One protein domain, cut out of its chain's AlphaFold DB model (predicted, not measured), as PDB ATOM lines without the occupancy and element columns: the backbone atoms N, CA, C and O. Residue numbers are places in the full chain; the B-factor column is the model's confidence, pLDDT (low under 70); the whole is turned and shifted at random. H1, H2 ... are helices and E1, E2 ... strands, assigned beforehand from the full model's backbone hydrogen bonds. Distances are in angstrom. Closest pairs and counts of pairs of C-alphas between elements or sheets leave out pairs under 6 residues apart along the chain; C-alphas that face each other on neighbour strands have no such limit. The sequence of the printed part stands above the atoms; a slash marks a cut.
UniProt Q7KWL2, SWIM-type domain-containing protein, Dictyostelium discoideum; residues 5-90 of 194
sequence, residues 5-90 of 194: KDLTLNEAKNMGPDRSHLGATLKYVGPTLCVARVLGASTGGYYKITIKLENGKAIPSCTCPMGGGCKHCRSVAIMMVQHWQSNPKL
ATOM      1  N   LYS A   5     481.880 291.838 386.133       93.44
ATOM      2  CA  LYS A   5     482.848 290.904 386.722       93.44
ATOM      3  C   LYS A   5     482.405 289.443 386.578       93.44
ATOM      4  O   LYS A   5     483.251 288.559 386.524       93.44
ATOM      5  N   ASP A   6     481.098 289.202 386.464       94.62
ATOM      6  CA  ASP A   6     480.524 287.870 386.239       94.62
ATOM      7  C   ASP A   6     480.522 287.471 384.752       94.62
ATOM      8  O   ASP A   6     479.993 286.416 384.397       94.62
ATOM      9  N   LEU A   7     481.054 288.322 383.865       94.73
ATOM     10  CA  LEU A   7     481.169 288.017 382.445       94.73
ATOM     11  C   LEU A   7     482.260 286.964 382.225       94.73
ATOM     12  O   LEU A   7     483.411 287.129 382.625       94.73
ATOM     13  N   THR A   8     481.902 285.882 381.549       95.46
ATOM     14  CA  THR A   8     482.827 284.802 381.206       95.46
ATOM     15  C   THR A   8     483.658 285.143 379.969       95.46
ATOM     16  O   THR A   8     483.254 285.929 379.108       95.46
ATOM     17  N   LEU A   9     484.811 284.483 379.825       95.20
ATOM     18  CA  LEU A   9     485.650 284.630 378.633       95.20
ATOM     19  C   LEU A   9     484.906 284.220 377.348       95.20
ATOM     20  O   LEU A   9     485.102 284.838 376.306       95.20
ATOM     21  N   ASN A  10     484.018 283.222 377.422       95.54
ATOM     22  CA  ASN A  10     483.201 282.801 376.282       95.54
ATOM     23  C   ASN A  10     482.167 283.867 375.894       95.54
ATOM     24  O   ASN A  10     482.023 284.166 374.710       95.54
ATOM     25  N   GLU A  11     481.491 284.495 376.862       95.26
ATOM     26  CA  GLU A  11     480.593 285.624 376.577       95.26
ATOM     27  C   GLU A  11     481.353 286.799 375.942       95.26
ATOM     28  O   GLU A  11     480.854 287.399 374.992       95.26
ATOM     29  N   ALA A  12     482.573 287.092 376.410       94.58
ATOM     30  CA  ALA A  12     483.425 288.132 375.834       94.58
ATOM     31  C   ALA A  12     483.860 287.819 374.390       94.58
ATOM     32  O   ALA A  12     483.783 288.690 373.520       94.58
ATOM     33  N   LYS A  13     484.264 286.571 374.107       93.59
ATOM     34  CA  LYS A  13     484.618 286.110 372.750       93.59
ATOM     35  C   LYS A  13     483.452 286.240 371.764       93.59
ATOM     36  O   LYS A  13     483.682 286.552 370.602       93.59
ATOM     37  N   ASN A  14     482.219 286.080 372.239       93.69
ATOM     38  CA  ASN A  14     481.005 286.168 371.423       93.69
ATOM     39  C   ASN A  14     480.520 287.609 371.152       93.69
ATOM     40  O   ASN A  14     479.486 287.784 370.511       93.69
ATOM     41  N   MET A  15     481.226 288.652 371.614       92.26
ATOM     42  CA  MET A  15     480.834 290.054 371.369       92.26
ATOM     43  C   MET A  15     481.240 290.603 369.992       92.26
ATOM     44  O   MET A  15     480.884 291.731 369.658       92.26
ATOM     45  N   GLY A  16     481.986 289.841 369.192       89.45
ATOM     46  CA  GLY A  16     482.435 290.271 367.871       89.45
ATOM     47  C   GLY A  16     483.227 289.187 367.131       89.45
ATOM     48  O   GLY A  16     483.513 288.131 367.698       89.45
ATOM     49  N   PRO A  17     483.581 289.425 365.859       87.71
ATOM     50  CA  PRO A  17     484.297 288.459 365.030       87.71
ATOM     51  C   PRO A  17     485.716 288.185 365.540       87.71
ATOM     52  O   PRO A  17     486.324 289.023 366.211       87.71
ATOM     53  N   ASP A  18     486.245 287.008 365.195       79.07
ATOM     54  CA  ASP A  18     487.590 286.574 365.572       79.07
ATOM     55  C   ASP A  18     488.647 287.262 364.717       79.07
ATOM     56  O   ASP A  18     488.990 286.808 363.631       79.07
ATOM     57  N   ARG A  19     489.097 288.430 365.170       73.54
ATOM     58  CA  ARG A  19     490.298 289.081 364.654       73.54
ATOM     59  C   ARG A  19     491.026 289.702 365.829       73.54
ATOM     60  O   ARG A  19     490.408 290.400 366.640       73.54
ATOM     61  N   SER A  20     492.325 289.444 365.919       66.82
ATOM     62  CA  SER A  20     493.187 290.157 366.848       66.82
ATOM     63  C   SER A  20     493.110 291.654 366.550       66.82
ATOM     64  O   SER A  20     492.903 292.111 365.422       66.82
ATOM     65  N   HIS A  21     493.224 292.434 367.609       64.31
ATOM     66  CA  HIS A  21     493.500 293.849 367.495       64.31
ATOM     67  C   HIS A  21     494.603 294.167 368.501       64.31
ATOM     68  O   HIS A  21     494.703 293.509 369.546       64.31
ATOM     69  N   LEU A  22     495.410 295.162 368.190       68.13
ATOM     70  CA  LEU A  22     496.451 295.657 369.074       68.13
ATOM     71  C   LEU A  22     496.036 297.042 369.586       68.13
ATOM     72  O   LEU A  22     495.204 297.718 368.979       68.13
ATOM     73  N   GLY A  23     496.571 297.441 370.741       80.74
ATOM     74  CA  GLY A  23     496.434 298.817 371.233       80.74
ATOM     75  C   GLY A  23     495.114 299.163 371.929       80.74
ATOM     76  O   GLY A  23     494.683 300.315 371.896       80.74
ATOM     77  N   ALA A  24     494.444 298.205 372.573       88.42
ATOM     78  CA  ALA A  24     493.335 298.550 373.460       88.42
ATOM     79  C   ALA A  24     493.837 299.115 374.782       88.42
ATOM     80  O   ALA A  24     494.728 298.555 375.414       88.42
ATOM     81  N   THR A  25     493.195 300.174 375.257       92.51
ATOM     82  CA  THR A  25     493.458 300.735 376.579       92.51
ATOM     83  C   THR A  25     492.150 300.879 377.342       92.51
ATOM     84  O   THR A  25     491.273 301.662 376.958       92.51
ATOM     85  N   LEU A  26     492.018 300.143 378.449       93.50
ATOM     86  CA  LEU A  26     490.929 300.337 379.406       93.50
ATOM     87  C   LEU A  26     491.069 301.723 380.044       93.50
ATOM     88  O   LEU A  26     492.108 302.055 380.606       93.50
ATOM     89  N   LYS A  27     490.023 302.546 379.947       92.37
ATOM     90  CA  LYS A  27     489.964 303.869 380.593       92.37
ATOM     91  C   LYS A  27     489.169 303.823 381.893       92.37
ATOM     92  O   LYS A  27     489.475 304.555 382.827       92.37
ATOM     93  N   TYR A  28     488.145 302.977 381.951       90.89
ATOM     94  CA  TYR A  28     487.327 302.769 383.138       90.89
ATOM     95  C   TYR A  28     486.761 301.350 383.148       90.89
ATOM     96  O   TYR A  28     486.285 300.875 382.118       90.89
ATOM     97  N   VAL A  29     486.777 300.697 384.310       91.62
ATOM     98  CA  VAL A  29     486.259 299.337 384.503       91.62
ATOM     99  C   VAL A  29     485.469 299.303 385.813       91.62
ATOM    100  O   VAL A  29     486.038 299.332 386.901       91.62
ATOM    101  N   GLY A  30     484.147 299.306 385.696       90.98
ATOM    102  CA  GLY A  30     483.178 299.304 386.788       90.98
ATOM    103  C   GLY A  30     482.354 298.010 386.843       90.98
ATOM    104  O   GLY A  30     482.480 297.148 385.966       90.98
ATOM    105  N   PRO A  31     481.483 297.852 387.854       91.15
ATOM    106  CA  PRO A  31     480.608 296.691 387.990       91.15
ATOM    107  C   PRO A  31     479.556 296.598 386.887       91.15
ATOM    108  O   PRO A  31     479.115 295.494 386.585       91.15
ATOM    109  N   THR A  32     479.117 297.710 386.297       92.55
ATOM    110  CA  THR A  32     478.075 297.721 385.255       92.55
ATOM    111  C   THR A  32     478.500 298.439 383.976       92.55
ATOM    112  O   THR A  32     477.784 298.379 382.977       92.55
ATOM    113  N   LEU A  33     479.679 299.063 383.967       93.70
ATOM    114  CA  LEU A  33     480.195 299.836 382.849       93.70
ATOM    115  C   LEU A  33     481.692 299.606 382.639       93.70
ATOM    116  O   LEU A  33     482.491 299.757 383.555       93.70
ATOM    117  N   CYS A  34     482.090 299.364 381.398       93.99
ATOM    118  CA  CYS A  34     483.479 299.413 380.963       93.99
ATOM    119  C   CYS A  34     483.611 300.403 379.804       93.99
ATOM    120  O   CYS A  34     482.790 300.401 378.884       93.99
ATOM    121  N   VAL A  35     484.633 301.258 379.852       94.53
ATOM    122  CA  VAL A  35     484.963 302.227 378.803       94.53
ATOM    123  C   VAL A  35     486.416 302.031 378.404       94.53
ATOM    124  O   VAL A  35     487.312 302.036 379.249       94.53
ATOM    125  N   ALA A  36     486.656 301.917 377.105       95.58
ATOM    126  CA  ALA A  36     487.987 301.748 376.549       95.58
ATOM    127  C   ALA A  36     488.173 302.599 375.294       95.58
ATOM    128  O   ALA A  36     487.210 303.090 374.693       95.58
ATOM    129  N   ARG A  37     489.435 302.753 374.901       94.86
ATOM    130  CA  ARG A  37     489.823 303.241 373.580       94.86
ATOM    131  C   ARG A  37     490.622 302.169 372.865       94.86
ATOM    132  O   ARG A  37     491.318 301.389 373.508       94.86
ATOM    133  N   VAL A  38     490.488 302.141 371.553       92.50
ATOM    134  CA  VAL A  38     491.161 301.197 370.668       92.50
ATOM    135  C   VAL A  38     491.625 301.960 369.442       92.50
ATOM    136  O   VAL A  38     490.859 302.772 368.922       92.50
ATOM    137  N   LEU A  39     492.843 301.693 368.980       89.89
ATOM    138  CA  LEU A  39     493.353 302.264 367.738       89.89
ATOM    139  C   LEU A  39     492.576 301.716 366.529       89.89
ATOM    140  O   LEU A  39     492.371 300.507 366.392       89.89
ATOM    141  N   GLY A  40     492.095 302.609 365.670       84.26
ATOM    142  CA  GLY A  40     491.381 302.255 364.453       84.26
ATOM    143  C   GLY A  40     492.347 301.965 363.312       84.26
ATOM    144  O   GLY A  40     493.048 302.861 362.866       84.26
ATOM    145  N   ALA A  41     492.329 300.731 362.803       77.83
ATOM    146  CA  ALA A  41     493.291 300.257 361.801       77.83
ATOM    147  C   ALA A  41     493.337 301.065 360.488       77.83
ATOM    148  O   ALA A  41     494.354 301.042 359.817       77.83
ATOM    149  N   SER A  42     492.248 301.737 360.101       72.96
ATOM    150  CA  SER A  42     492.126 302.375 358.775       72.96
ATOM    151  C   SER A  42     492.054 303.900 358.815       72.96
ATOM    152  O   SER A  42     492.012 304.526 357.769       72.96
ATOM    153  N   THR A  43     491.940 304.501 359.999       67.77
ATOM    154  CA  THR A  43     491.605 305.930 360.128       67.77
ATOM    155  C   THR A  43     492.641 306.725 360.911       67.77
ATOM    156  O   THR A  43     492.412 307.905 361.139       67.77
ATOM    157  N   GLY A  44     493.686 306.086 361.455       76.55
ATOM    158  CA  GLY A  44     494.639 306.700 362.399       76.55
ATOM    159  C   GLY A  44     494.029 307.134 363.746       76.55
ATOM    160  O   GLY A  44     494.728 307.287 364.740       76.55
ATOM    161  N   GLY A  45     492.706 307.296 363.819       88.84
ATOM    162  CA  GLY A  45     491.983 307.710 365.014       88.84
ATOM    163  C   GLY A  45     491.668 306.583 365.999       88.84
ATOM    164  O   GLY A  45     491.833 305.393 365.735       88.84
ATOM    165  N   TYR A  46     491.127 306.975 367.153       92.75
ATOM    166  CA  TYR A  46     490.713 306.055 368.211       92.75
ATOM    167  C   TYR A  46     489.205 305.819 368.199       92.75
ATOM    168  O   TYR A  46     488.405 306.754 368.251       92.75
ATOM    169  N   TYR A  47     488.803 304.553 368.270       93.86
ATOM    170  CA  TYR A  47     487.427 304.189 368.562       93.86
ATOM    171  C   TYR A  47     487.185 304.163 370.066       93.86
ATOM    172  O   TYR A  47     487.968 303.606 370.840       93.86
ATOM    173  N   LYS A  48     486.059 304.735 370.490       95.17
ATOM    174  CA  LYS A  48     485.565 304.620 371.859       95.17
ATOM    175  C   LYS A  48     484.671 303.393 371.950       95.17
ATOM    176  O   LYS A  48     483.695 303.272 371.211       95.17
ATOM    177  N   ILE A  49     484.991 302.504 372.883       95.23
ATOM    178  CA  ILE A  49     484.196 301.315 373.184       95.23
ATOM    179  C   ILE A  49     483.544 301.525 374.542       95.23
ATOM    180  O   ILE A  49     484.178 302.000 375.485       95.23
ATOM    181  N   THR A  50     482.265 301.185 374.644       96.20
ATOM    182  CA  THR A  50     481.535 301.155 375.911       96.20
ATOM    183  C   THR A  50     480.762 299.847 376.021       96.20
ATOM    184  O   THR A  50     479.931 299.555 375.165       96.20
ATOM    185  N   ILE A  51     481.018 299.067 377.071       96.76
ATOM    186  CA  ILE A  51     480.281 297.838 377.393       96.76
ATOM    187  C   ILE A  51     479.455 298.113 378.643       96.76
ATOM    188  O   ILE A  51     480.001 298.488 379.678       96.76
ATOM    189  N   LYS A  52     478.139 297.957 378.531       94.69
ATOM    190  CA  LYS A  52     477.163 298.286 379.577       94.69
ATOM    191  C   LYS A  52     476.457 297.026 380.033       94.69
ATOM    192  O   LYS A  52     476.209 296.154 379.212       94.69
ATOM    193  N   LEU A  53     476.090 296.924 381.300       93.97
ATOM    194  CA  LEU A  53     475.242 295.841 381.775       93.97
ATOM    195  C   LEU A  53     473.794 296.322 381.881       93.97
ATOM    196  O   LEU A  53     473.452 297.094 382.771       93.97
ATOM    197  N   GLU A  54     472.934 295.827 380.997       93.24
ATOM    198  CA  GLU A  54     471.510 296.161 380.964       93.24
ATOM    199  C   GLU A  54     470.694 294.869 381.047       93.24
ATOM    200  O   GLU A  54     470.933 293.916 380.306       93.24
ATOM    201  N   ASN A  55     469.751 294.792 381.992       91.84
ATOM    202  CA  ASN A  55     468.925 293.598 382.236       91.84
ATOM    203  C   ASN A  55     469.738 292.295 382.406       91.84
ATOM    204  O   ASN A  55     469.323 291.222 381.977       91.84
ATOM    205  N   GLY A  56     470.930 292.389 383.009       91.38
ATOM    206  CA  GLY A  56     471.835 291.249 383.202       91.38
ATOM    207  C   GLY A  56     472.579 290.795 381.939       91.38
ATOM    208  O   GLY A  56     473.312 289.809 381.990       91.38
ATOM    209  N   LYS A  57     472.439 291.508 380.817       94.13
ATOM    210  CA  LYS A  57     473.177 291.255 379.580       94.13
ATOM    211  C   LYS A  57     474.196 292.364 379.339       94.13
ATOM    212  O   LYS A  57     473.899 293.542 379.512       94.13
ATOM    213  N   ALA A  58     475.404 291.983 378.934       96.08
ATOM    214  CA  ALA A  58     476.410 292.946 378.513       96.08
ATOM    215  C   ALA A  58     476.100 293.424 377.083       96.08
ATOM    216  O   ALA A  58     476.024 292.619 376.155       96.08
ATOM    217  N   ILE A  59     475.892 294.727 376.928       96.02
ATOM    218  CA  ILE A  59     475.584 295.421 375.681       96.02
ATOM    219  C   ILE A  59     476.817 296.236 375.269       96.02
ATOM    220  O   ILE A  59     477.103 297.279 375.872       96.02
ATOM    221  N   PRO A  60     477.581 295.759 374.278       96.96
ATOM    222  CA  PRO A  60     478.697 296.501 373.718       96.96
ATOM    223  C   PRO A  60     478.225 297.598 372.757       96.96
ATOM    224  O   PRO A  60     477.230 297.470 372.049       96.96
ATOM    225  N   SER A  61     478.988 298.682 372.705       96.41
ATOM    226  CA  SER A  61     478.848 299.775 371.747       96.41
ATOM    227  C   SER A  61     480.237 300.265 371.346       96.41
ATOM    228  O   SER A  61     481.144 300.329 372.178       96.41
ATOM    229  N   CYS A  62     480.417 300.593 370.070       95.80
ATOM    230  CA  CYS A  62     481.660 301.132 369.529       95.80
ATOM    231  C   CYS A  62     481.337 302.298 368.600       95.80
ATOM    232  O   CYS A  62     480.326 302.254 367.902       95.80
ATOM    233  N   THR A  63     482.205 303.307 368.564       95.71
ATOM    234  CA  THR A  63     482.089 304.432 367.623       95.71
ATOM    235  C   THR A  63     482.597 304.111 366.214       95.71
ATOM    236  O   THR A  63     482.553 304.981 365.354       95.71
ATOM    237  N   CYS A  64     483.091 302.894 365.957       92.98
ATOM    238  CA  CYS A  64     483.452 302.477 364.602       92.98
ATOM    239  C   CYS A  64     482.200 302.248 363.730       92.98
ATOM    240  O   CYS A  64     481.135 301.960 364.286       92.98
ATOM    241  N   PRO A  65     482.322 302.248 362.388       91.63
ATOM    242  CA  PRO A  65     481.184 302.066 361.475       91.63
ATOM    243  C   PRO A  65     480.368 300.778 361.695       91.63
ATOM    244  O   PRO A  65     479.175 300.744 361.421       91.63
ATOM    245  N   MET A  66     480.994 299.728 362.238       90.82
ATOM    246  CA  MET A  66     480.347 298.439 362.531       90.82
ATOM    247  C   MET A  66     479.506 298.435 363.823       90.82
ATOM    248  O   MET A  66     478.805 297.462 364.099       90.82
ATOM    249  N   GLY A  67     479.597 299.475 364.657       92.87
ATOM    250  CA  GLY A  67     478.869 299.555 365.924       92.87
ATOM    251  C   GLY A  67     479.275 298.495 366.962       92.87
ATOM    252  O   GLY A  67     480.436 298.097 367.060       92.87
ATOM    253  N   GLY A  68     478.317 298.063 367.790       90.87
ATOM    254  CA  GLY A  68     478.555 297.234 368.984       90.87
ATOM    255  C   GLY A  68     478.983 295.780 368.744       90.87
ATOM    256  O   GLY A  68     479.481 295.149 369.667       90.87
ATOM    257  N   GLY A  69     478.829 295.247 367.529       91.51
ATOM    258  CA  GLY A  69     479.211 293.868 367.179       91.51
ATOM    259  C   GLY A  69     480.602 293.739 366.553       91.51
ATOM    260  O   GLY A  69     480.879 292.768 365.851       91.51
ATOM    261  N   CYS A  70     481.458 294.751 366.704       93.07
ATOM    262  CA  CYS A  70     482.738 294.811 366.009       93.07
ATOM    263  C   CYS A  70     483.856 294.048 366.743       93.07
ATOM    264  O   CYS A  70     483.774 293.761 367.940       93.07
ATOM    265  N   LYS A  71     484.963 293.778 366.034       92.90
ATOM    266  CA  LYS A  71     486.164 293.145 366.613       92.90
ATOM    267  C   LYS A  71     486.721 293.914 367.822       92.90
ATOM    268  O   LYS A  71     487.183 293.291 368.770       92.90
ATOM    269  N   HIS A  72     486.598 295.246 367.830       93.17
ATOM    270  CA  HIS A  72     487.053 296.098 368.934       93.17
ATOM    271  C   HIS A  72     486.251 295.868 370.226       93.17
ATOM    272  O   HIS A  72     486.785 295.984 371.326       93.17
ATOM    273  N   CYS A  73     484.960 295.540 370.121       95.36
ATOM    274  CA  CYS A  73     484.136 295.225 371.287       95.36
ATOM    275  C   CYS A  73     484.538 293.888 371.908       95.36
ATOM    276  O   CYS A  73     484.724 293.824 373.122       95.36
ATOM    277  N   ARG A  74     484.730 292.848 371.082       94.37
ATOM    278  CA  ARG A  74     485.227 291.536 371.532       94.37
ATOM    279  C   ARG A  74     486.521 291.672 372.310       94.37
ATOM    280  O   ARG A  74     486.676 291.132 373.399       94.37
ATOM    281  N   SER A  75     487.468 292.382 371.735       93.14
ATOM    282  CA  SER A  75     488.802 292.454 372.285       93.14
ATOM    283  C   SER A  75     488.877 293.273 373.578       93.14
ATOM    284  O   SER A  75     489.529 292.850 374.531       93.14
ATOM    285  N   VAL A  76     488.129 294.380 373.669       95.48
ATOM    286  CA  VAL A  76     487.936 295.114 374.928       95.48
ATOM    287  C   VAL A  76     487.234 294.243 375.967       95.48
ATOM    288  O   VAL A  76     487.616 294.275 377.134       95.48
ATOM    289  N   ALA A  77     486.248 293.433 375.571       96.22
ATOM    290  CA  ALA A  77     485.573 292.513 376.482       96.22
ATOM    291  C   ALA A  77     486.530 291.446 377.033       96.22
ATOM    292  O   ALA A  77     486.515 291.177 378.232       96.22
ATOM    293  N   ILE A  78     487.395 290.874 376.190       95.55
ATOM    294  CA  ILE A  78     488.415 289.902 376.613       95.55
ATOM    295  C   ILE A  78     489.390 290.555 377.597       95.55
ATOM    296  O   ILE A  78     489.605 290.022 378.684       95.55
ATOM    297  N   MET A  79     489.915 291.733 377.257       94.97
ATOM    298  CA  MET A  79     490.827 292.483 378.123       94.97
ATOM    299  C   MET A  79     490.163 292.852 379.460       94.97
ATOM    300  O   MET A  79     490.796 292.779 380.509       94.97
ATOM    301  N   MET A  80     488.873 293.194 379.451       95.41
ATOM    302  CA  MET A  80     488.090 293.440 380.663       95.41
ATOM    303  C   MET A  80     487.970 292.179 381.531       95.41
ATOM    304  O   MET A  80     488.178 292.252 382.739       95.41
ATOM    305  N   VAL A  81     487.658 291.020 380.945       95.94
ATOM    306  CA  VAL A  81     487.588 289.748 381.689       95.94
ATOM    307  C   VAL A  81     488.952 289.397 382.283       95.94
ATOM    308  O   VAL A  81     489.039 289.053 383.460       95.94
ATOM    309  N   GLN A  82     490.030 289.556 381.515       95.06
ATOM    310  CA  GLN A  82     491.397 289.351 381.998       95.06
ATOM    311  C   GLN A  82     491.757 290.322 383.132       95.06
ATOM    312  O   GLN A  82     492.370 289.914 384.120       95.06
ATOM    313  N   HIS A  83     491.331 291.586 383.045       94.55
ATOM    314  CA  HIS A  83     491.500 292.573 384.113       94.55
ATOM    315  C   HIS A  83     490.809 292.129 385.414       94.55
ATOM    316  O   HIS A  83     491.398 292.225 386.492       94.55
ATOM    317  N   TRP A  84     489.597 291.573 385.328       94.19
ATOM    318  CA  TRP A  84     488.891 291.025 386.491       94.19
ATOM    319  C   TRP A  84     489.562 289.784 387.073       94.19
ATOM    320  O   TRP A  84     489.653 289.650 388.293       94.19
ATOM    321  N   GLN A  85     490.042 288.889 386.212       93.92
ATOM    322  CA  GLN A  85     490.727 287.663 386.621       93.92
ATOM    323  C   GLN A  85     492.066 287.948 387.306       93.92
ATOM    324  O   GLN A  85     492.403 287.286 388.283       93.92
ATOM    325  N   SER A  86     492.801 288.956 386.832       93.93
ATOM    326  CA  SER A  86     494.058 289.405 387.445       93.93
ATOM    327  C   SER A  86     493.841 290.184 388.746       93.93
ATOM    328  O   SER A  86     494.719 290.192 389.605       93.93
ATOM    329  N   ASN A  87     492.654 290.769 388.948       90.88
ATOM    330  CA  ASN A  87     492.309 291.543 390.143       90.88
ATOM    331  C   ASN A  87     491.057 290.986 390.862       90.88
ATOM    332  O   ASN A  87     490.062 291.696 391.037       90.88
ATOM    333  N   PRO A  88     491.071 289.730 391.355       86.69
ATOM    334  CA  PRO A  88     489.871 289.083 391.896       86.69
ATOM    335  C   PRO A  88     489.358 289.751 393.179       86.69
ATOM    336  O   PRO A  88     488.156 289.734 393.453       86.69
ATOM    337  N   LYS A  89     490.254 290.380 393.949       87.06
ATOM    338  CA  LYS A  89     489.938 291.123 395.180       87.06
ATOM    339  C   LYS A  89     489.515 292.571 394.926       87.06
ATOM    340  O   LYS A  89     489.242 293.278 395.893       87.06
ATOM    341  N   LEU A  90     489.468 293.019 393.666       83.71
ATOM    342  CA  LEU A  90     489.028 294.373 393.351       83.71
ATOM    343  C   LEU A  90     487.588 294.539 393.845       83.71
ATOM    344  O   LEU A  90     486.673 293.818 393.430       83.71
TER     345      LEU A  90
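AT A GLANCE: This is residues 5 to 90 of the 194 residues of the protein "SWIM-type domain-containing protein" of Dictyostelium discoideum (UniProt Q7KWL2). A twisted sheet of four strands is covered on one face by the long helix H2, and the short H1 packs on H2, away from the sheet. The printed part has 86 residues, with named elements in the order H1, E1, E2, E3, E4, H2. The class is mixed: two layers, helix over sheet, the sheet a meander E1 E2 E3 E4, each strand the antiparallel neighbour of the one before. It is compact, radius of gyration of the C-alphas 11.9 A, spanning 37 by 24 by 20 A.

IN THESE COORDINATES: E1 is residues 24 to 29, E2 33 to 39, E3 46 to 54, 25.1 A long, and E4 57 to 62. H2, residues 71 to 86, 22.6 A, ends at C-alpha 86 (494.058, 289.405, 387.445). H1, residues 9 to 13, begins at C-alpha 9 (485.650, 284.630, 378.633).

HOW THE PARTS SIT: Within hydrogen-bond range are N 25 and O 37, 2.8 A, in hairpin E1 and E2; N 36 and O 49, 3.0 A, in E2 and E3; N 50 and O 61, 2.8 A, in E3 and E4. H2 is on the sheet; its closest C-alphas with E4 are Cys 73 and Pro 60, 6.1 A. H1 touches H2 at residues 74 to 81 alone, closest C-alphas Ala 12 and Ala 77, 4.9 A. Both helices have every O i to N i+4 pair within range.

THE WHOLE: The farthest C-alphas, Ser 42 and Lys 89, are 38.2 A apart. The printed part has no cut and no long link. pLDDT is under 70 at residues 20 to 22 and 43.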